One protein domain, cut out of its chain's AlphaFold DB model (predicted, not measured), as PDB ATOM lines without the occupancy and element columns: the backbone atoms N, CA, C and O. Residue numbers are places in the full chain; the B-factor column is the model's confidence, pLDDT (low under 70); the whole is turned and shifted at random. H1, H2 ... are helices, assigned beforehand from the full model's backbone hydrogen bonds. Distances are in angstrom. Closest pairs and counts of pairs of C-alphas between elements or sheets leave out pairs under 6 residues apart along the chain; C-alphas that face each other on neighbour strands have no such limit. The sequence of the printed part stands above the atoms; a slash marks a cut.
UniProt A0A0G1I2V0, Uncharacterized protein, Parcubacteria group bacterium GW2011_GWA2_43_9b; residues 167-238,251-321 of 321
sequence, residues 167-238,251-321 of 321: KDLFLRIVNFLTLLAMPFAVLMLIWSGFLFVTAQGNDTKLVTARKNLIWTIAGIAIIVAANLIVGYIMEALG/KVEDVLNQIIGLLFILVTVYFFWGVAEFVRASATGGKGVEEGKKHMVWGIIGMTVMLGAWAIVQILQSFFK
ATOM      1  N   LYS A 167     269.657 307.062 193.638       72.50
ATOM      2  CA  LYS A 167     268.823 308.019 192.904       72.50
ATOM      3  C   LYS A 167     267.448 307.427 192.602       72.50
ATOM      4  O   LYS A 167     266.443 308.081 192.868       72.50
ATOM      5  N   ASP A 168     267.409 306.175 192.153       69.94
ATOM      6  CA  ASP A 168     266.161 305.457 191.893       69.94
ATOM      7  C   ASP A 168     265.384 305.187 193.175       69.94
ATOM      8  O   ASP A 168     264.161 305.343 193.203       69.94
ATOM      9  N   LEU A 169     266.088 304.890 194.273       78.81
ATOM     10  CA  LEU A 169     265.457 304.803 195.589       78.81
ATOM     11  C   LEU A 169     264.741 306.109 195.943       78.81
ATOM     12  O   LEU A 169     263.581 306.101 196.361       78.81
ATOM     13  N   PHE A 170     265.430 307.236 195.764       77.81
ATOM     14  CA  PHE A 170     264.906 308.550 196.105       77.81
ATOM     15  C   PHE A 170     263.702 308.933 195.235       77.81
ATOM     16  O   PHE A 170     262.664 309.325 195.773       77.81
ATOM     17  N   LEU A 171     263.793 308.757 193.914       71.31
ATOM     18  CA  LEU A 171     262.686 309.040 192.994       71.31
ATOM     19  C   LEU A 171     261.468 308.157 193.282       71.31
ATOM     20  O   LEU A 171     260.335 308.645 193.271       71.31
ATOM     21  N   ARG A 172     261.680 306.881 193.629       76.06
ATOM     22  CA  ARG A 172     260.587 305.966 193.977       76.06
ATOM     23  C   ARG A 172     259.866 306.385 195.256       76.06
ATOM     24  O   ARG A 172     258.636 306.337 195.300       76.06
ATOM     25  N   ILE A 173     260.611 306.828 196.270       82.44
ATOM     26  CA  ILE A 173     260.049 307.336 197.530       82.44
ATOM     27  C   ILE A 173     259.270 308.631 197.285       82.44
ATOM     28  O   ILE A 173     258.129 308.743 197.730       82.44
ATOM     29  N   VAL A 174     259.848 309.592 196.559       79.06
ATOM     30  CA  VAL A 174     259.179 310.865 196.239       79.06
ATOM     31  C   VAL A 174     257.885 310.618 195.468       79.06
ATOM     32  O   VAL A 174     256.852 311.191 195.808       79.06
ATOM     33  N   ASN A 175     257.908 309.724 194.483       72.69
ATOM     34  CA  ASN A 175     256.718 309.374 193.722       72.69
ATOM     35  C   ASN A 175     255.633 308.728 194.602       72.69
ATOM     36  O   ASN A 175     254.465 309.116 194.553       72.69
ATOM     37  N   PHE A 176     256.016 307.794 195.472       79.12
ATOM     38  CA  PHE A 176     255.092 307.185 196.427       79.12
ATOM     39  C   PHE A 176     254.490 308.215 197.403       79.12
ATOM     40  O   PHE A 176     253.296 308.163 197.706       79.12
ATOM     41  N   LEU A 177     255.284 309.192 197.858       80.50
ATOM     42  CA  LEU A 177     254.792 310.304 198.676       80.50
ATOM     43  C   LEU A 177     253.808 311.180 197.900       80.50
ATOM     44  O   LEU A 177     252.761 311.517 198.442       80.50
ATOM     45  N   THR A 178     254.102 311.519 196.646       77.75
ATOM     46  CA  THR A 178     253.201 312.300 195.785       77.75
ATOM     47  C   THR A 178     251.875 311.575 195.543       77.75
ATOM     48  O   THR A 178     250.811 312.196 195.627       77.75
ATOM     49  N   LEU A 179     251.918 310.254 195.346       71.19
ATOM     50  CA  LEU A 179     250.733 309.405 195.215       71.19
ATOM     51  C   LEU A 179     249.840 309.459 196.466       71.19
ATOM     52  O   LEU A 179     248.620 309.555 196.348       71.19
ATOM     53  N   LEU A 180     250.429 309.433 197.665       77.56
ATOM     54  CA  LEU A 180     249.692 309.551 198.932       77.56
ATOM     55  C   LEU A 180     249.275 310.993 199.263       77.56
ATOM     56  O   LEU A 180     248.247 311.213 199.908       77.56
ATOM     57  N   ALA A 181     250.053 311.985 198.833       77.00
ATOM     58  CA  ALA A 181     249.815 313.390 199.141       77.00
ATOM     59  C   ALA A 181     248.575 313.939 198.426       77.00
ATOM     60  O   ALA A 181     247.858 314.754 199.003       77.00
ATOM     61  N   MET A 182     248.278 313.471 197.210       77.06
ATOM     62  CA  MET A 182     247.096 313.882 196.441       77.06
ATOM     63  C   MET A 182     245.757 313.613 197.156       77.06
ATOM     64  O   MET A 182     245.014 314.569 197.400       77.06
ATOM     65  N   PRO A 183     245.423 312.374 197.564       78.56
ATOM     66  CA  PRO A 183     244.185 312.118 198.298       78.56
ATOM     67  C   PRO A 183     244.156 312.859 199.642       78.56
ATOM     68  O   PRO A 183     243.110 313.371 200.043       78.56
ATOM     69  N   PHE A 184     245.304 313.007 200.309       86.81
ATOM     70  CA  PHE A 184     245.396 313.790 201.539       86.81
ATOM     71  C   PHE A 184     245.099 315.285 201.316       86.81
ATOM     72  O   PHE A 184     244.367 315.898 202.099       86.81
ATOM     73  N   ALA A 185     245.604 315.870 200.229       80.56
ATOM     74  CA  ALA A 185     245.345 317.257 199.857       80.56
ATOM     75  C   ALA A 185     243.856 317.499 199.578       80.56
ATOM     76  O   ALA A 185     243.297 318.497 200.039       80.56
ATOM     77  N   VAL A 186     243.188 316.560 198.900       83.50
ATOM     78  CA  VAL A 186     241.738 316.621 198.658       83.50
ATOM     79  C   VAL A 186     240.955 316.585 199.974       83.50
ATOM     80  O   VAL A 186     240.059 317.406 200.175       83.50
ATOM     81  N   LEU A 187     241.315 315.700 200.909       85.00
ATOM     82  CA  LEU A 187     240.675 315.639 202.231       85.00
ATOM     83  C   LEU A 187     240.847 316.946 203.019       85.00
ATOM     84  O   LEU A 187     239.887 317.443 203.609       85.00
ATOM     85  N   MET A 188     242.043 317.536 202.984       88.25
ATOM     86  CA  MET A 188     242.326 318.840 203.598       88.25
ATOM     87  C   MET A 188     241.500 319.972 202.971       88.25
ATOM     88  O   MET A 188     241.006 320.850 203.684       88.25
ATOM     89  N   LEU A 189     241.295 319.940 201.654       86.19
ATOM     90  CA  LEU A 189     240.488 320.931 200.943       86.19
ATOM     91  C   LEU A 189     239.008 320.828 201.347       86.19
ATOM     92  O   LEU A 189     238.383 321.842 201.671       86.19
ATOM     93  N   ILE A 190     238.471 319.606 201.432       85.56
ATOM     94  CA  ILE A 190     237.108 319.343 201.925       85.56
ATOM     95  C   ILE A 190     236.957 319.815 203.379       85.56
ATOM     96  O   ILE A 190     235.978 320.488 203.713       85.56
ATOM     97  N   TRP A 191     237.936 319.513 204.238       84.50
ATOM     98  CA  TRP A 191     237.942 319.941 205.638       84.50
ATOM     99  C   TRP A 191     237.913 321.467 205.772       84.50
ATOM    100  O   TRP A 191     237.144 322.021 206.562       84.50
ATOM    101  N   SER A 192     238.709 322.159 204.956       86.81
ATOM    102  CA  SER A 192     238.721 323.620 204.894       86.81
ATOM    103  C   SER A 192     237.358 324.183 204.469       86.81
ATOM    104  O   SER A 192     236.823 325.086 205.120       86.81
ATOM    105  N   GLY A 193     236.735 323.591 203.444       85.19
ATOM    106  CA  GLY A 193     235.392 323.962 202.987       85.19
ATOM    107  C   GLY A 193     234.316 323.799 204.068       85.19
ATOM    108  O   GLY A 193     233.494 324.695 204.271       85.19
ATOM    109  N   PHE A 194     234.354 322.699 204.826       88.62
ATOM    110  CA  PHE A 194     233.445 322.485 205.956       88.62
ATOM    111  C   PHE A 194     233.621 323.551 207.050       88.62
ATOM    112  O   PHE A 194     232.638 324.054 207.607       88.62
ATOM    113  N   LEU A 195     234.864 323.954 207.330       84.81
ATOM    114  CA  LEU A 195     235.148 324.999 208.312       84.81
ATOM    115  C   LEU A 195     234.572 326.363 207.894       84.81
ATOM    116  O   LEU A 195     234.059 327.095 208.739       84.81
ATOM    117  N   PHE A 196     234.584 326.687 206.596       87.00
ATOM    118  CA  PHE A 196     233.951 327.907 206.078       87.00
ATOM    119  C   PHE A 196     232.431 327.908 206.262       87.00
ATOM    120  O   PHE A 196     231.869 328.915 206.690       87.00
ATOM    121  N   VAL A 197     231.764 326.783 205.982       88.31
ATOM    122  CA  VAL A 197     230.299 326.672 206.121       88.31
ATOM    123  C   VAL A 197     229.875 326.762 207.588       88.31
ATOM    124  O   VAL A 197     228.873 327.395 207.916       88.31
ATOM    125  N   THR A 198     230.658 326.171 208.490       88.81
ATOM    126  CA  THR A 198     230.366 326.167 209.932       88.81
ATOM    127  C   THR A 198     230.758 327.459 210.652       88.81
ATOM    128  O   THR A 198     230.403 327.635 211.820       88.81
ATOM    129  N   ALA A 199     231.453 328.388 209.988       85.38
ATOM    130  CA  ALA A 199     231.895 329.626 210.617       85.38
ATOM    131  C   ALA A 199     230.749 330.613 210.907       85.38
ATOM    132  O   ALA A 199     230.903 331.407 211.826       85.38
ATOM    133  N   GLN A 200     229.619 330.556 210.182       87.50
ATOM    134  CA  GLN A 200     228.371 331.316 210.438       87.50
ATOM    135  C   GLN A 200     228.549 332.790 210.887       87.50
ATOM    136  O   GLN A 200     227.764 333.305 211.675       87.50
ATOM    137  N   GLY A 201     229.578 333.487 210.392       79.19
ATOM    138  CA  GLY A 201     229.842 334.890 210.743       79.19
ATOM    139  C   GLY A 201     230.649 335.122 212.027       79.19
ATOM    140  O   GLY A 201     230.796 336.262 212.443       79.19
ATOM    141  N   ASN A 202     231.212 334.082 212.648       90.44
ATOM    142  CA  ASN A 202     232.212 334.243 213.701       90.44
ATOM    143  C   ASN A 202     233.594 334.519 213.078       90.44
ATOM    144  O   ASN A 202     234.180 333.648 212.422       90.44
ATOM    145  N   ASP A 203     234.130 335.716 213.326       87.25
ATOM    146  CA  ASP A 203     235.396 336.191 212.757       87.25
ATOM    147  C   ASP A 203     236.583 335.279 213.075       87.25
ATOM    148  O   ASP A 203     237.438 335.043 212.219       87.25
ATOM    149  N   THR A 204     236.615 334.693 214.275       88.31
ATOM    150  CA  THR A 204     237.715 333.806 214.681       88.31
ATOM    151  C   THR A 204     237.748 332.529 213.835       88.31
ATOM    152  O   THR A 204     238.804 332.157 213.322       88.31
ATOM    153  N   LYS A 205     236.588 331.909 213.580       85.19
ATOM    154  CA  LYS A 205     236.476 330.696 212.748       85.19
ATOM    155  C   LYS A 205     236.742 330.979 211.269       85.19
ATOM    156  O   LYS A 205     237.361 330.161 210.588       85.19
ATOM    157  N   LEU A 206     236.340 332.155 210.784       83.44
ATOM    158  CA  LEU A 206     236.631 332.621 209.423       83.44
ATOM    159  C   LEU A 206     238.129 332.841 209.180       83.44
ATOM    160  O   LEU A 206     238.619 332.601 208.074       83.44
ATOM    161  N   VAL A 207     238.873 333.314 210.183       85.56
ATOM    162  CA  VAL A 207     240.335 333.459 210.081       85.56
ATOM    163  C   VAL A 207     241.012 332.086 210.061       85.56
ATOM    164  O   VAL A 207     241.879 331.856 209.217       85.56
ATOM    165  N   THR A 208     240.582 331.146 210.907       84.88
ATOM    166  CA  THR A 208     241.114 329.772 210.901       84.88
ATOM    167  C   THR A 208     240.861 329.066 209.567       84.88
ATOM    168  O   THR A 208     241.773 328.444 209.026       84.88
ATOM    169  N   ALA A 209     239.664 329.216 208.991       87.56
ATOM    170  CA  ALA A 209     239.320 328.605 207.706       87.56
ATOM    171  C   ALA A 209     240.191 329.146 206.566       87.56
ATOM    172  O   ALA A 209     240.748 328.376 205.784       87.56
ATOM    173  N   ARG A 210     240.403 330.468 206.532       84.94
ATOM    174  CA  ARG A 210     241.308 331.109 205.567       84.94
ATOM    175  C   ARG A 210     242.742 330.622 205.707       84.94
ATOM    176  O   ARG A 210     243.370 330.303 204.702       84.94
ATOM    177  N   LYS A 211     243.255 330.540 206.935       89.19
ATOM    178  CA  LYS A 211     244.621 330.071 207.175       89.19
ATOM    179  C   LYS A 211     244.787 328.634 206.684       89.19
ATOM    180  O   LYS A 211     245.708 328.372 205.919       89.19
ATOM    181  N   ASN A 212     243.872 327.739 207.048       84.38
ATOM    182  CA  ASN A 212     243.932 326.338 206.633       84.38
ATOM    183  C   ASN A 212     243.854 326.190 205.109       84.38
ATOM    184  O   ASN A 212     244.646 325.449 204.539       84.38
ATOM    185  N   LEU A 213     242.982 326.957 204.444       84.12
ATOM    186  CA  LEU A 213     242.908 326.985 202.983       84.12
ATOM    187  C   LEU A 213     244.239 327.396 202.335       84.12
ATOM    188  O   LEU A 213     244.671 326.752 201.384       84.12
ATOM    189  N   ILE A 214     244.906 328.430 202.861       82.69
ATOM    190  CA  ILE A 214     246.202 328.889 202.337       82.69
ATOM    191  C   ILE A 214     247.265 327.796 202.476       82.69
ATOM    192  O   ILE A 214     248.010 327.561 201.530       82.69
ATOM    193  N   TRP A 215     247.317 327.094 203.611       87.75
ATOM    194  CA  TRP A 215     248.254 325.980 203.800       87.75
ATOM    195  C   TRP A 215     247.981 324.819 202.841       87.75
ATOM    196  O   TRP A 215     248.924 324.257 202.290       87.75
ATOM    197  N   THR A 216     246.712 324.486 202.594       87.19
ATOM    198  CA  THR A 216     246.348 323.453 201.614       87.19
ATOM    199  C   THR A 216     246.768 323.852 200.198       87.19
ATOM    200  O   THR A 216     247.385 323.051 199.499       87.19
ATOM    201  N   ILE A 217     246.498 325.096 199.791       84.69
ATOM    202  CA  ILE A 217     246.904 325.613 198.474       84.69
ATOM    203  C   ILE A 217     248.430 325.628 198.347       84.69
ATOM    204  O   ILE A 217     248.959 325.204 197.322       84.69
ATOM    205  N   ALA A 218     249.144 326.057 199.390       85.38
ATOM    206  CA  ALA A 218     250.602 326.044 199.414       85.38
ATOM    207  C   ALA A 218     251.163 324.618 199.282       85.38
ATOM    208  O   ALA A 218     252.093 324.403 198.512       85.38
ATOM    209  N   GLY A 219     250.573 323.634 199.967       85.38
ATOM    210  CA  GLY A 219     250.971 322.228 199.848       85.38
ATOM    211  C   GLY A 219     250.804 321.683 198.428       85.38
ATOM    212  O   GLY A 219     251.724 321.066 197.896       85.38
ATOM    213  N   ILE A 220     249.671 321.974 197.781       82.00
ATOM    214  CA  ILE A 220     249.428 321.589 196.381       82.00
ATOM    215  C   ILE A 220     250.433 322.284 195.450       82.00
ATOM    216  O   ILE A 220     251.027 321.635 194.592       82.00
ATOM    217  N   ALA A 221     250.679 323.582 195.648       80.50
ATOM    218  CA  ALA A 221     251.641 324.338 194.850       80.50
ATOM    219  C   ALA A 221     253.068 323.776 194.966       80.50
ATOM    220  O   ALA A 221     253.775 323.714 193.963       80.50
ATOM    221  N   ILE A 222     253.478 323.315 196.153       87.31
ATOM    222  CA  ILE A 222     254.790 322.686 196.369       87.31
ATOM    223  C   ILE A 222     254.909 321.369 195.593       87.31
ATOM    224  O   ILE A 222     255.942 321.137 194.970       87.31
ATOM    225  N   ILE A 223     253.868 320.530 195.585       80.00
ATOM    226  CA  ILE A 223     253.876 319.256 194.842       80.00
ATOM    227  C   ILE A 223     254.033 319.514 193.338       80.00
ATOM    228  O   ILE A 223     254.846 318.873 192.672       80.00
ATOM    229  N   VAL A 224     253.300 320.491 192.799       77.94
ATOM    230  CA  VAL A 224     253.408 320.869 191.381       77.94
ATOM    231  C   VAL A 224     254.788 321.461 191.077       77.94
ATOM    232  O   VAL A 224     255.425 321.073 190.099       77.94
ATOM    233  N   ALA A 225     255.289 322.354 191.934       78.06
ATOM    234  CA  ALA A 225     256.601 322.974 191.766       78.06
ATOM    235  C   ALA A 225     257.752 321.957 191.828       78.06
ATOM    236  O   ALA A 225     258.714 322.088 191.078       78.06
ATOM    237  N   ALA A 226     257.655 320.930 192.675       80.38
ATOM    238  CA  ALA A 226     258.681 319.896 192.786       80.38
ATOM    239  C   ALA A 226     258.889 319.150 191.459       80.38
ATOM    240  O   ALA A 226     260.029 318.960 191.038       80.38
ATOM    241  N   ASN A 227     257.801 318.800 190.768       71.88
ATOM    242  CA  ASN A 227     257.876 318.119 189.473       71.88
ATOM    243  C   ASN A 227     258.510 319.009 188.394       71.88
ATOM    244  O   ASN A 227     259.373 318.553 187.645       71.88
ATOM    245  N   LEU A 228     258.164 320.300 188.377       70.75
ATOM    246  CA  LEU A 228     258.771 321.279 187.470       70.75
ATOM    247  C   LEU A 228     260.282 321.409 187.672       70.75
ATOM    248  O   LEU A 228     261.043 321.458 186.707       70.75
ATOM    249  N   ILE A 229     260.716 321.467 188.931       77.50
ATOM    250  CA  ILE A 229     262.129 321.622 189.278       77.50
ATOM    251  C   ILE A 229     262.923 320.379 188.864       77.50
ATOM    252  O   ILE A 229     264.000 320.517 188.291       77.50
ATOM    253  N   VAL A 230     262.399 319.173 189.112       76.31
ATOM    254  CA  VAL A 230     263.064 317.921 188.711       76.31
ATOM    255  C   VAL A 230     263.211 317.845 187.190       76.31
ATOM    256  O   VAL A 230     264.309 317.563 186.714       76.31
ATOM    257  N   GLY A 231     262.154 318.179 186.440       68.00
ATOM    258  CA  GLY A 231     262.206 318.228 184.976       68.00
ATOM    259  C   GLY A 231     263.256 319.215 184.457       68.00
ATOM    260  O   GLY A 231     264.072 318.860 183.608       68.00
ATOM    261  N   TYR A 232     263.313 320.417 185.040       78.38
ATOM    262  CA  TYR A 232     264.307 321.427 184.668       78.38
ATOM    263  C   TYR A 232     265.745 320.982 184.964       78.38
ATOM    264  O   TYR A 232     266.651 321.227 184.170       78.38
ATOM    265  N   ILE A 233     265.978 320.310 186.096       78.38
ATOM    266  CA  ILE A 233     267.308 319.804 186.456       78.38
ATOM    267  C   ILE A 233     267.731 318.669 185.515       78.38
ATOM    268  O   ILE A 233     268.877 318.652 185.079       78.38
ATOM    269  N   MET A 234     266.835 317.739 185.175       66.94
ATOM    270  CA  MET A 234     267.148 316.637 184.251       66.94
ATOM    271  C   MET A 234     267.494 317.148 182.847       66.94
ATOM    272  O   MET A 234     268.462 316.682 182.243       66.94
ATOM    273  N   GLU A 235     266.769 318.165 182.378       72.81
ATOM    274  CA  GLU A 235     267.078 318.881 181.140       72.81
ATOM    275  C   GLU A 235     268.427 319.610 181.215       72.81
ATOM    276  O   GLU A 235     269.263 319.458 180.324       72.81
ATOM    277  N   ALA A 236     268.683 320.354 182.297       74.25
ATOM    278  CA  ALA A 236     269.937 321.086 182.487       74.25
ATOM    279  C   ALA A 236     271.163 320.162 182.589       74.25
ATOM    280  O   ALA A 236     272.275 320.571 182.254       74.25
ATOM    281  N   LEU A 237     270.971 318.919 183.039       78.38
ATOM    282  CA  LEU A 237     272.017 317.900 183.132       78.38
ATOM    283  C   LEU A 237     272.236 317.127 181.821       78.38
ATOM    284  O   LEU A 237     273.074 316.229 181.789       78.38
ATOM    285  N   GLY A 238     271.530 317.472 180.738       67.75
ATOM    286  CA  GLY A 238     271.765 316.883 179.419       67.75
ATOM    287  C   GLY A 238     271.327 315.424 179.298       67.75
ATOM    288  O   GLY A 238     271.761 314.741 178.373       67.75
ATOM    289  N   LYS A 251     258.048 318.267 174.531       63.53
ATOM    290  CA  LYS A 251     258.109 319.465 175.387       63.53
ATOM    291  C   LYS A 251     256.890 320.360 175.223       63.53
ATOM    292  O   LYS A 251     256.450 320.957 176.201       63.53
ATOM    293  N   VAL A 252     256.363 320.504 174.008       71.19
ATOM    294  CA  VAL A 252     255.133 321.270 173.783       71.19
ATOM    295  C   VAL A 252     253.962 320.577 174.461       71.19
ATOM    296  O   VAL A 252     253.180 321.270 175.100       71.19
ATOM    297  N   GLU A 253     253.856 319.254 174.387       68.50
ATOM    298  CA  GLU A 253     252.810 318.489 175.061       68.50
ATOM    299  C   GLU A 253     252.925 318.597 176.587       68.50
ATOM    300  O   GLU A 253     251.930 318.904 177.246       68.50
ATOM    301  N   ASP A 254     254.130 318.478 177.144       68.81
ATOM    302  CA  ASP A 254     254.391 318.660 178.577       68.81
ATOM    303  C   ASP A 254     254.057 320.079 179.044       68.81
ATOM    304  O   ASP A 254     253.372 320.277 180.052       68.81
ATOM    305  N   VAL A 255     254.498 321.092 178.295       68.75
ATOM    306  CA  VAL A 255     254.198 322.496 178.598       68.75
ATOM    307  C   VAL A 255     252.700 322.761 178.462       68.75
ATOM    308  O   VAL A 255     252.128 323.447 179.308       68.75
ATOM    309  N   LEU A 256     252.040 322.208 177.443       69.56
ATOM    310  CA  LEU A 256     250.605 322.367 177.227       69.56
ATOM    311  C   LEU A 256     249.811 321.711 178.365       69.56
ATOM    312  O   LEU A 256     248.938 322.364 178.937       69.56
ATOM    313  N   ASN A 257     250.152 320.481 178.758       72.00
ATOM    314  CA  ASN A 257     249.533 319.790 179.892       72.00
ATOM    315  C   ASN A 257     249.763 320.535 181.209       72.00
ATOM    316  O   ASN A 257     248.834 320.695 182.007       72.00
ATOM    317  N   GLN A 258     250.963 321.074 181.418       74.00
ATOM    318  CA  GLN A 258     251.271 321.867 182.601       74.00
ATOM    319  C   GLN A 258     250.494 323.188 182.634       74.00
ATOM    320  O   GLN A 258     249.985 323.585 183.688       74.00
ATOM    321  N   ILE A 259     250.360 323.868 181.492       74.75
ATOM    322  CA  ILE A 259     249.550 325.084 181.370       74.75
ATOM    323  C   ILE A 259     248.083 324.757 181.641       74.75
ATOM    324  O   ILE A 259     247.448 325.477 182.408       74.75
ATOM    325  N   ILE A 260     247.549 323.668 181.080       74.81
ATOM    326  CA  ILE A 260     246.166 323.221 181.308       74.81
ATOM    327  C   ILE A 260     245.930 322.933 182.797       74.81
ATOM    328  O   ILE A 260     244.934 323.401 183.356       74.81
ATOM    329  N   GLY A 261     246.858 322.245 183.467       72.31
ATOM    330  CA  GLY A 261     246.790 321.992 184.908       72.31
ATOM    331  C   GLY A 261     246.820 323.278 185.744       72.31
ATOM    332  O   GLY A 261     246.027 323.451 186.673       72.31
ATOM    333  N   LEU A 262     247.678 324.232 185.381       74.00
ATOM    334  CA  LEU A 262     247.779 325.526 186.063       74.00
ATOM    335  C   LEU A 262     246.510 326.375 185.851       74.00
ATOM    336  O   LEU A 262     245.998 326.994 186.790       74.00
ATOM    337  N   LEU A 263     245.948 326.340 184.642       76.75
ATOM    338  CA  LEU A 263     244.701 327.015 184.278       76.75
ATOM    339  C   LEU A 263     243.502 326.396 185.016       76.75
ATOM    340  O   LEU A 263     242.631 327.129 185.483       76.75
ATOM    341  N   PHE A 264     243.492 325.076 185.224       81.44
ATOM    342  CA  PHE A 264     242.480 324.389 186.030       81.44
ATOM    343  C   PHE A 264     242.484 324.852 187.494       81.44
ATOM    344  O   PHE A 264     241.419 325.120 188.061       81.44
ATOM    345  N   ILE A 265     243.666 325.016 188.102       80.56
ATOM    346  CA  ILE A 265     243.794 325.566 189.463       80.56
ATOM    347  C   ILE A 265     243.238 326.994 189.508       80.56
ATOM    348  O   ILE A 265     242.428 327.311 190.381       80.56
ATOM    349  N   LEU A 266     243.618 327.841 188.549       81.94
ATOM    350  CA  LEU A 266     243.131 329.221 188.454       81.94
ATOM    351  C   LEU A 266     241.602 329.294 188.323       81.94
ATOM    352  O   LEU A 266     240.952 330.037 189.061       81.94
ATOM    353  N   VAL A 267     241.022 328.487 187.433       86.75
ATOM    354  CA  VAL A 267     239.567 328.401 187.222       86.75
ATOM    355  C   VAL A 267     238.859 327.907 188.480       86.75
ATOM    356  O   VAL A 267     237.822 328.454 188.856       86.75
ATOM    357  N   THR A 268     239.435 326.928 189.176       83.44
ATOM    358  CA  THR A 268     238.887 326.399 190.430       83.44
ATOM    359  C   THR A 268     238.881 327.466 191.522       83.44
ATOM    360  O   THR A 268     237.854 327.697 192.159       83.44
ATOM    361  N   VAL A 269     239.992 328.181 191.709       86.69
ATOM    362  CA  VAL A 269     240.071 329.296 192.665       86.69
ATOM    363  C   VAL A 269     239.032 330.370 192.332       86.69
ATOM    364  O   VAL A 269     238.326 330.838 193.228       86.69
ATOM    365  N   TYR A 270     238.886 330.721 191.053       87.88
ATOM    366  CA  TYR A 270     237.907 331.710 190.604       87.88
ATOM    367  C   TYR A 270     236.458 331.256 190.840       87.88
ATOM    368  O   TYR A 270     235.620 332.034 191.304       87.88
ATOM    369  N   PHE A 271     236.169 329.976 190.603       90.81
ATOM    370  CA  PHE A 271     234.877 329.369 190.908       90.81
ATOM    371  C   PHE A 271     234.562 329.452 192.409       90.81
ATOM    372  O   PHE A 271     233.492 329.934 192.789       90.81
ATOM    373  N   PHE A 272     235.503 329.059 193.277       87.38
ATOM    374  CA  PHE A 272     235.323 329.132 194.732       87.38
ATOM    375  C   PHE A 272     235.201 330.569 195.245       87.38
ATOM    376  O   PHE A 272     234.427 330.818 196.173       87.38
ATOM    377  N   TRP A 273     235.894 331.526 194.625       87.50
ATOM    378  CA  TRP A 273     235.690 332.948 194.898       87.50
ATOM    379  C   TRP A 273     234.249 333.375 194.594       87.50
ATOM    380  O   TRP A 273     233.608 334.018 195.427       87.50
ATOM    381  N   GLY A 274     233.705 332.949 193.450       89.06
ATOM    382  CA  GLY A 274     232.301 333.171 193.091       89.06
ATOM    383  C   GLY A 274     231.319 332.571 194.099       89.06
ATOM    384  O   GLY A 274     230.337 333.215 194.472       89.06
ATOM    385  N   VAL A 275     231.617 331.369 194.607       85.44
ATOM    386  CA  VAL A 275     230.827 330.725 195.670       85.44
ATOM    387  C   VAL A 275     230.859 331.529 196.964       85.44
ATOM    388  O   VAL A 275     229.803 331.807 197.538       85.44
ATOM    389  N   ALA A 276     232.043 331.939 197.415       87.06
ATOM    390  CA  ALA A 276     232.193 332.726 198.634       87.06
ATOM    391  C   ALA A 276     231.478 334.084 198.534       87.06
ATOM    392  O   ALA A 276     230.832 334.517 199.491       87.06
ATOM    393  N   GLU A 277     231.552 334.744 197.378       86.38
ATOM    394  CA  GLU A 277     230.862 336.012 197.138       86.38
ATOM    395  C   GLU A 277     229.344 335.844 197.136       86.38
ATOM    396  O   GLU A 277     228.638 336.573 197.835       86.38
ATOM    397  N   PHE A 278     228.839 334.819 196.451       86.12
ATOM    398  CA  PHE A 278     227.413 334.514 196.445       86.12
ATOM    399  C   PHE A 278     226.877 334.246 197.854       86.12
ATOM    400  O   PHE A 278     225.820 334.761 198.216       86.12
ATOM    401  N   VAL A 279     227.596 333.468 198.672       87.88
ATOM    402  CA  VAL A 279     227.177 333.145 200.047       87.88
ATOM    403  C   VAL A 279     227.170 334.391 200.935       87.88
ATOM    404  O   VAL A 279     226.227 334.590 201.697       87.88
ATOM    405  N   ARG A 280     228.174 335.269 200.817       83.25
ATOM    406  CA  ARG A 280     228.217 336.524 201.589       83.25
ATOM    407  C   ARG A 280     227.114 337.491 201.171       83.25
ATOM    408  O   ARG A 280     226.450 338.074 202.023       83.25
ATOM    409  N   ALA A 281     226.888 337.633 199.869       83.31
ATOM    410  CA  ALA A 281     225.900 338.564 199.344       83.31
ATOM    411  C   ALA A 281     224.454 338.067 199.488       83.31
ATOM    412  O   ALA A 281     223.526 338.871 199.554       83.31
ATOM    413  N   SER A 282     224.237 336.752 199.568       75.88
ATOM    414  CA  SER A 282     222.894 336.182 199.750       75.88
ATOM    415  C   SER A 282     222.305 336.445 201.138       75.88
ATOM    416  O   SER A 282     221.087 336.395 201.283       75.88
ATOM    417  N   ALA A 283     223.125 336.822 202.124       78.44
ATOM    418  CA  ALA A 283     222.649 337.309 203.421       78.44
ATOM    419  C   ALA A 283     222.117 338.756 203.370       78.44
ATOM    420  O   ALA A 283     221.253 339.118 204.163       78.44
ATOM    421  N   THR A 284     222.615 339.583 202.445       74.38
ATOM    422  CA  THR A 284     222.272 341.014 202.326       74.38
ATOM    423  C   THR A 284     221.403 341.340 201.108       74.38
ATOM    424  O   THR A 284     220.958 342.476 200.968       74.38
ATOM    425  N   GLY A 285     221.131 340.365 200.230       74.00
ATOM    426  CA  GLY A 285     220.224 340.505 199.082       74.00
ATOM    427  C   GLY A 285     220.684 341.505 198.010       74.00
ATOM    428  O   GLY A 285     219.878 341.928 197.187       74.00
ATOM    429  N   GLY A 286     221.958 341.910 198.029       81.31
ATOM    430  CA  GLY A 286     222.498 342.967 197.169       81.31
ATOM    431  C   GLY A 286     223.074 342.490 195.828       81.31
ATOM    432  O   GLY A 286     223.043 341.308 195.484       81.31
ATOM    433  N   LYS A 287     223.693 343.430 195.095       79.62
ATOM    434  CA  LYS A 287     224.341 343.213 193.780       79.62
ATOM    435  C   LYS A 287     225.378 342.075 193.763       79.62
ATOM    436  O   LYS A 287     225.585 341.457 192.725       79.62
ATOM    437  N   GLY A 288     225.985 341.744 194.907       78.56
ATOM    438  CA  GLY A 288     226.950 340.642 195.015       78.56
ATOM    439  C   GLY A 288     226.354 339.251 194.744       78.56
ATOM    440  O   GLY A 288     227.088 338.332 194.395       78.56
ATOM    441  N   VAL A 289     225.027 339.079 194.841       84.44
ATOM    442  CA  VAL A 289     224.365 337.807 194.492       84.44
ATOM    443  C   VAL A 289     224.440 337.559 192.987       84.44
ATOM    444  O   VAL A 289     224.628 336.424 192.551       84.44
ATOM    445  N   GLU A 290     224.283 338.609 192.187       85.06
ATOM    446  CA  GLU A 290     224.311 338.517 190.729       85.06
ATOM    447  C   GLU A 290     225.740 338.324 190.214       85.06
ATOM    448  O   GLU A 290     225.978 337.459 189.369       85.06
ATOM    449  N   GLU A 291     226.706 339.032 190.801       84.00
ATOM    450  CA  GLU A 291     228.131 338.857 190.498       84.00
ATOM    451  C   GLU A 291     228.641 337.470 190.922       84.00
ATOM    452  O   GLU A 291     229.254 336.764 190.121       84.00
ATOM    453  N   GLY A 292     228.289 336.992 192.121       83.25
ATOM    454  CA  GLY A 292     228.644 335.640 192.563       83.25
ATOM    455  C   GLY A 292     228.105 334.549 191.629       83.25
ATOM    456  O   GLY A 292     228.826 333.611 191.287       83.25
ATOM    457  N   LYS A 293     226.869 334.704 191.128       83.44
ATOM    458  CA  LYS A 293     226.292 333.794 190.121       83.44
ATOM    459  C   LYS A 293     227.075 333.811 188.813       83.44
ATOM    460  O   LYS A 293     227.334 332.740 188.270       83.44
ATOM    461  N   LYS A 294     227.462 334.987 188.307       89.00
ATOM    462  CA  LYS A 294     228.283 335.075 187.088       89.00
ATOM    463  C   LYS A 294     229.596 334.321 187.284       89.00
ATOM    464  O   LYS A 294     229.910 333.447 186.486       89.00
ATOM    465  N   HIS A 295     230.307 334.562 188.379       87.50
ATOM    466  CA  HIS A 295     231.586 333.899 188.639       87.50
ATOM    467  C   HIS A 295     231.446 332.369 188.756       87.50
ATOM    468  O   HIS A 295     232.282 331.635 188.228       87.50
ATOM    469  N   MET A 296     230.359 331.873 189.365       88.62
ATOM    470  CA  MET A 296     230.041 330.438 189.363       88.62
ATOM    471  C   MET A 296     229.835 329.894 187.946       88.62
ATOM    472  O   MET A 296     230.379 328.845 187.611       88.62
ATOM    473  N   VAL A 297     229.058 330.593 187.114       87.44
ATOM    474  CA  VAL A 297     228.733 330.154 185.747       87.44
ATOM    475  C   VAL A 297     229.981 330.118 184.867       87.44
ATOM    476  O   VAL A 297     230.220 329.111 184.209       87.44
ATOM    477  N   TRP A 298     230.814 331.161 184.902       85.88
ATOM    478  CA  TRP A 298     232.076 331.190 184.155       85.88
ATOM    479  C   TRP A 298     233.033 330.078 184.609       85.88
ATOM    480  O   TRP A 298     233.660 329.431 183.772       85.88
ATOM    481  N   GLY A 299     233.084 329.790 185.915       87.94
ATOM    482  CA  GLY A 299     233.860 328.670 186.450       87.94
ATOM    483  C   GLY A 299     233.355 327.298 185.988       87.94
ATOM    484  O   GLY A 299     234.158 326.448 185.611       87.94
ATOM    485  N   ILE A 300     232.034 327.084 185.962       88.62
ATOM    486  CA  ILE A 300     231.424 325.832 185.477       88.62
ATOM    487  C   ILE A 300     231.701 325.638 183.990       88.62
ATOM    488  O   ILE A 300     232.142 324.562 183.602       88.62
ATOM    489  N   ILE A 301     231.496 326.677 183.175       89.81
ATOM    490  CA  ILE A 301     231.764 326.623 181.733       89.81
ATOM    491  C   ILE A 301     233.233 326.264 181.487       89.81
ATOM    492  O   ILE A 301     233.506 325.354 180.707       89.81
ATOM    493  N   GLY A 302     234.163 326.912 182.198       87.69
ATOM    494  CA  GLY A 302     235.587 326.582 182.132       87.69
ATOM    495  C   GLY A 302     235.847 325.111 182.457       87.69
ATOM    496  O   GLY A 302     236.385 324.384 181.632       87.69
ATOM    497  N   MET A 303     235.392 324.623 183.613       87.69
ATOM    498  CA  MET A 303     235.592 323.216 183.986       87.69
ATOM    499  C   MET A 303     234.972 322.229 182.980       87.69
ATOM    500  O   MET A 303     235.583 321.203 182.684       87.69
ATOM    501  N   THR A 304     233.798 322.526 182.414       86.69
ATOM    502  CA  THR A 304     233.160 321.668 181.401       86.69
ATOM    503  C   THR A 304     233.970 321.592 180.106       86.69
ATOM    504  O   THR A 304     234.095 320.503 179.551       86.69
ATOM    505  N   VAL A 305     234.551 322.699 179.635       90.00
ATOM    506  CA  VAL A 305     235.374 322.712 178.410       90.00
ATOM    507  C   VAL A 305     236.641 321.875 178.584       90.00
ATOM    508  O   VAL A 305     236.970 321.086 177.703       90.00
ATOM    509  N   MET A 306     237.313 321.989 179.731       82.94
ATOM    510  CA  MET A 306     238.532 321.224 180.028       82.94
ATOM    511  C   MET A 306     238.251 319.715 180.073       82.94
ATOM    512  O   MET A 306     238.972 318.932 179.456       82.94
ATOM    513  N   LEU A 307     237.168 319.309 180.748       82.50
ATOM    514  CA  LEU A 307     236.720 317.911 180.768       82.50
ATOM    515  C   LEU A 307     236.314 317.427 179.370       82.50
ATOM    516  O   LEU A 307     236.605 316.292 178.996       82.50
ATOM    517  N   GLY A 308     235.663 318.298 178.593       85.00
ATOM    518  CA  GLY A 308     235.242 318.016 177.226       85.00
ATOM    519  C   GLY A 308     236.420 317.761 176.289       85.00
ATOM    520  O   GLY A 308     236.387 316.791 175.540       85.00
ATOM    521  N   ALA A 309     237.477 318.573 176.368       83.44
ATOM    522  CA  ALA A 309     238.678 318.386 175.559       83.44
ATOM    523  C   ALA A 309     239.295 316.999 175.794       83.44
ATOM    524  O   ALA A 309     239.538 316.267 174.838       83.44
ATOM    525  N   TRP A 310     239.453 316.597 177.059       79.19
ATOM    526  CA  TRP A 310     240.003 315.282 177.391       79.19
ATOM    527  C   TRP A 310     239.086 314.130 176.954       79.19
ATOM    528  O   TRP A 310     239.555 313.148 176.379       79.19
ATOM    529  N   ALA A 311     237.771 314.269 177.147       83.06
ATOM    530  CA  ALA A 311     236.795 313.278 176.699       83.06
ATOM    531  C   ALA A 311     236.835 313.066 175.176       83.06
ATOM    532  O   ALA A 311     236.744 311.933 174.707       83.06
ATOM    533  N   ILE A 312     237.011 314.141 174.402       82.81
ATOM    534  CA  ILE A 312     237.137 314.063 172.943       82.81
ATOM    535  C   ILE A 312     238.431 313.343 172.554       82.81
ATOM    536  O   ILE A 312     238.380 312.460 171.700       82.81
ATOM    537  N   VAL A 313     239.566 313.659 173.193       79.88
ATOM    538  CA  VAL A 313     240.836 312.956 172.929       79.88
ATOM    539  C   VAL A 313     240.700 311.457 173.199       79.88
ATOM    540  O   VAL A 313     241.088 310.658 172.353       79.88
ATOM    541  N   GLN A 314     240.087 311.067 174.319       76.00
ATOM    542  CA  GLN A 314     239.844 309.660 174.661       76.00
ATOM    543  C   GLN A 314     238.995 308.932 173.617       76.00
ATOM    544  O   GLN A 314     239.333 307.831 173.187       76.00
ATOM    545  N   ILE A 315     237.909 309.565 173.172       84.44
ATOM    546  CA  ILE A 315     237.043 308.996 172.138       84.44
ATOM    547  C   ILE A 315     237.835 308.798 170.844       84.44
ATOM    548  O   ILE A 315     237.800 307.713 170.273       84.44
ATOM    549  N   LEU A 316     238.590 309.809 170.409       83.19
ATOM    550  CA  LEU A 316     239.404 309.711 169.197       83.19
ATOM    551  C   LEU A 316     240.463 308.608 169.316       83.19
ATOM    552  O   LEU A 316     240.576 307.783 168.415       83.19
ATOM    553  N   GLN A 317     241.182 308.532 170.437       78.06
ATOM    554  CA  GLN A 317     242.171 307.476 170.676       78.06
ATOM    555  C   GLN A 317     241.543 306.077 170.660       78.06
ATOM    556  O   GLN A 317     242.140 305.155 170.117       78.06
ATOM    557  N   SER A 318     240.329 305.918 171.194       78.38
ATOM    558  CA  SER A 318     239.600 304.646 171.168       78.38
ATOM    559  C   SER A 318     239.053 304.275 169.786       78.38
ATOM    560  O   SER A 318     238.745 303.108 169.573       78.38
ATOM    561  N   PHE A 319     238.878 305.241 168.882       86.31
ATOM    562  CA  PHE A 319     238.411 304.995 167.514       86.31
ATOM    563  C   PHE A 319     239.544 304.631 166.545       86.31
ATOM    564  O   PHE A 319     239.275 303.977 165.541       86.31
ATOM    565  N   PHE A 320     240.778 305.075 166.807       80.19
ATOM    566  CA  PHE A 320     241.948 304.813 165.952       80.19
ATOM    567  C   PHE A 320     242.834 303.654 166.438       80.19
ATOM    568  O   PHE A 320     243.867 303.388 165.826       80.19
ATOM    569  N   LYS A 321     242.436 302.988 167.523       51.84
ATOM    570  CA  LYS A 321     243.007 301.723 167.993       51.84
ATOM    571  C   LYS A 321     242.170 300.563 167.464       51.84
ATOM    572  O   LYS A 321     242.779 299.553 167.061       51.84
TER     573      LYS A 321
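This is residues 167 to 238 and 251 to 321 of the 321 residues of an uncharacterized protein of Parcubacteria group bacterium GW2011_GWA2_43_9b (UniProt A0A0G1I2V0). Two long helical hairpins, H1 with H2 and H3 with H4, run lengthwise with their turns at the same end, and they meet only loosely where H2 and H3 are near each other. The opposite ends splay, and residues 231 to 238, 251 to 257 and 307 to 321 stick out there. The 143 printed residues, with four named helices in the order H1, H2, H3, H4 and no named strand, are all helix in class. The whole is loose, with a radius of gyration of the C-alphas of 19.2 A, and only just elongated, spanning 58 by 39 by 25 A.

H1, residues 167 to 198, touches H2, residues 203 to 236, and they form a hairpin; their closest C-alphas, of Leu 195 and Ala 209, are 5.5 A apart. They run opposite ways at a shallow tilt of 23 degrees. H2 is near H3, residues 251 to 282, with 9 pairs of C-alphas within 10 A. H3 touches H4, residues 288 to 319, in a second hairpin; the closest C-alphas, of Phe 278 and Gly 292, are 4.2 A apart. They run opposite ways at a shallow tilt of 30 degrees. H1 is apart from H3 and H4, and H2 is apart from H4. Every O i to N i+4 pair is within hydrogen-bond range in H3 and H4, against 27 of 28 in H1 and 29 of 30 in H2.

H1 begins at C-alpha 167 (268.823, 308.019, 192.904), is 45.8 A long and has a kink of 30 degrees near residue 182. H2 is 48.3 A long, H3 46.0 A. H4, 46.5 A, ends at C-alpha 319 (238.411, 304.995, 167.514).

The C-alphas farthest apart, of Gly 238 and Gly 285, are 60.0 A apart. Residues 239 to 250 are not printed; C-alphas 238 and 251 are 14.5 A apart across the cut. The links H1 to H2 and H3 to H4 are tight. Mean pLDDT of the printed part is 81.2, with 10 residues under 70, among them 253 to 256.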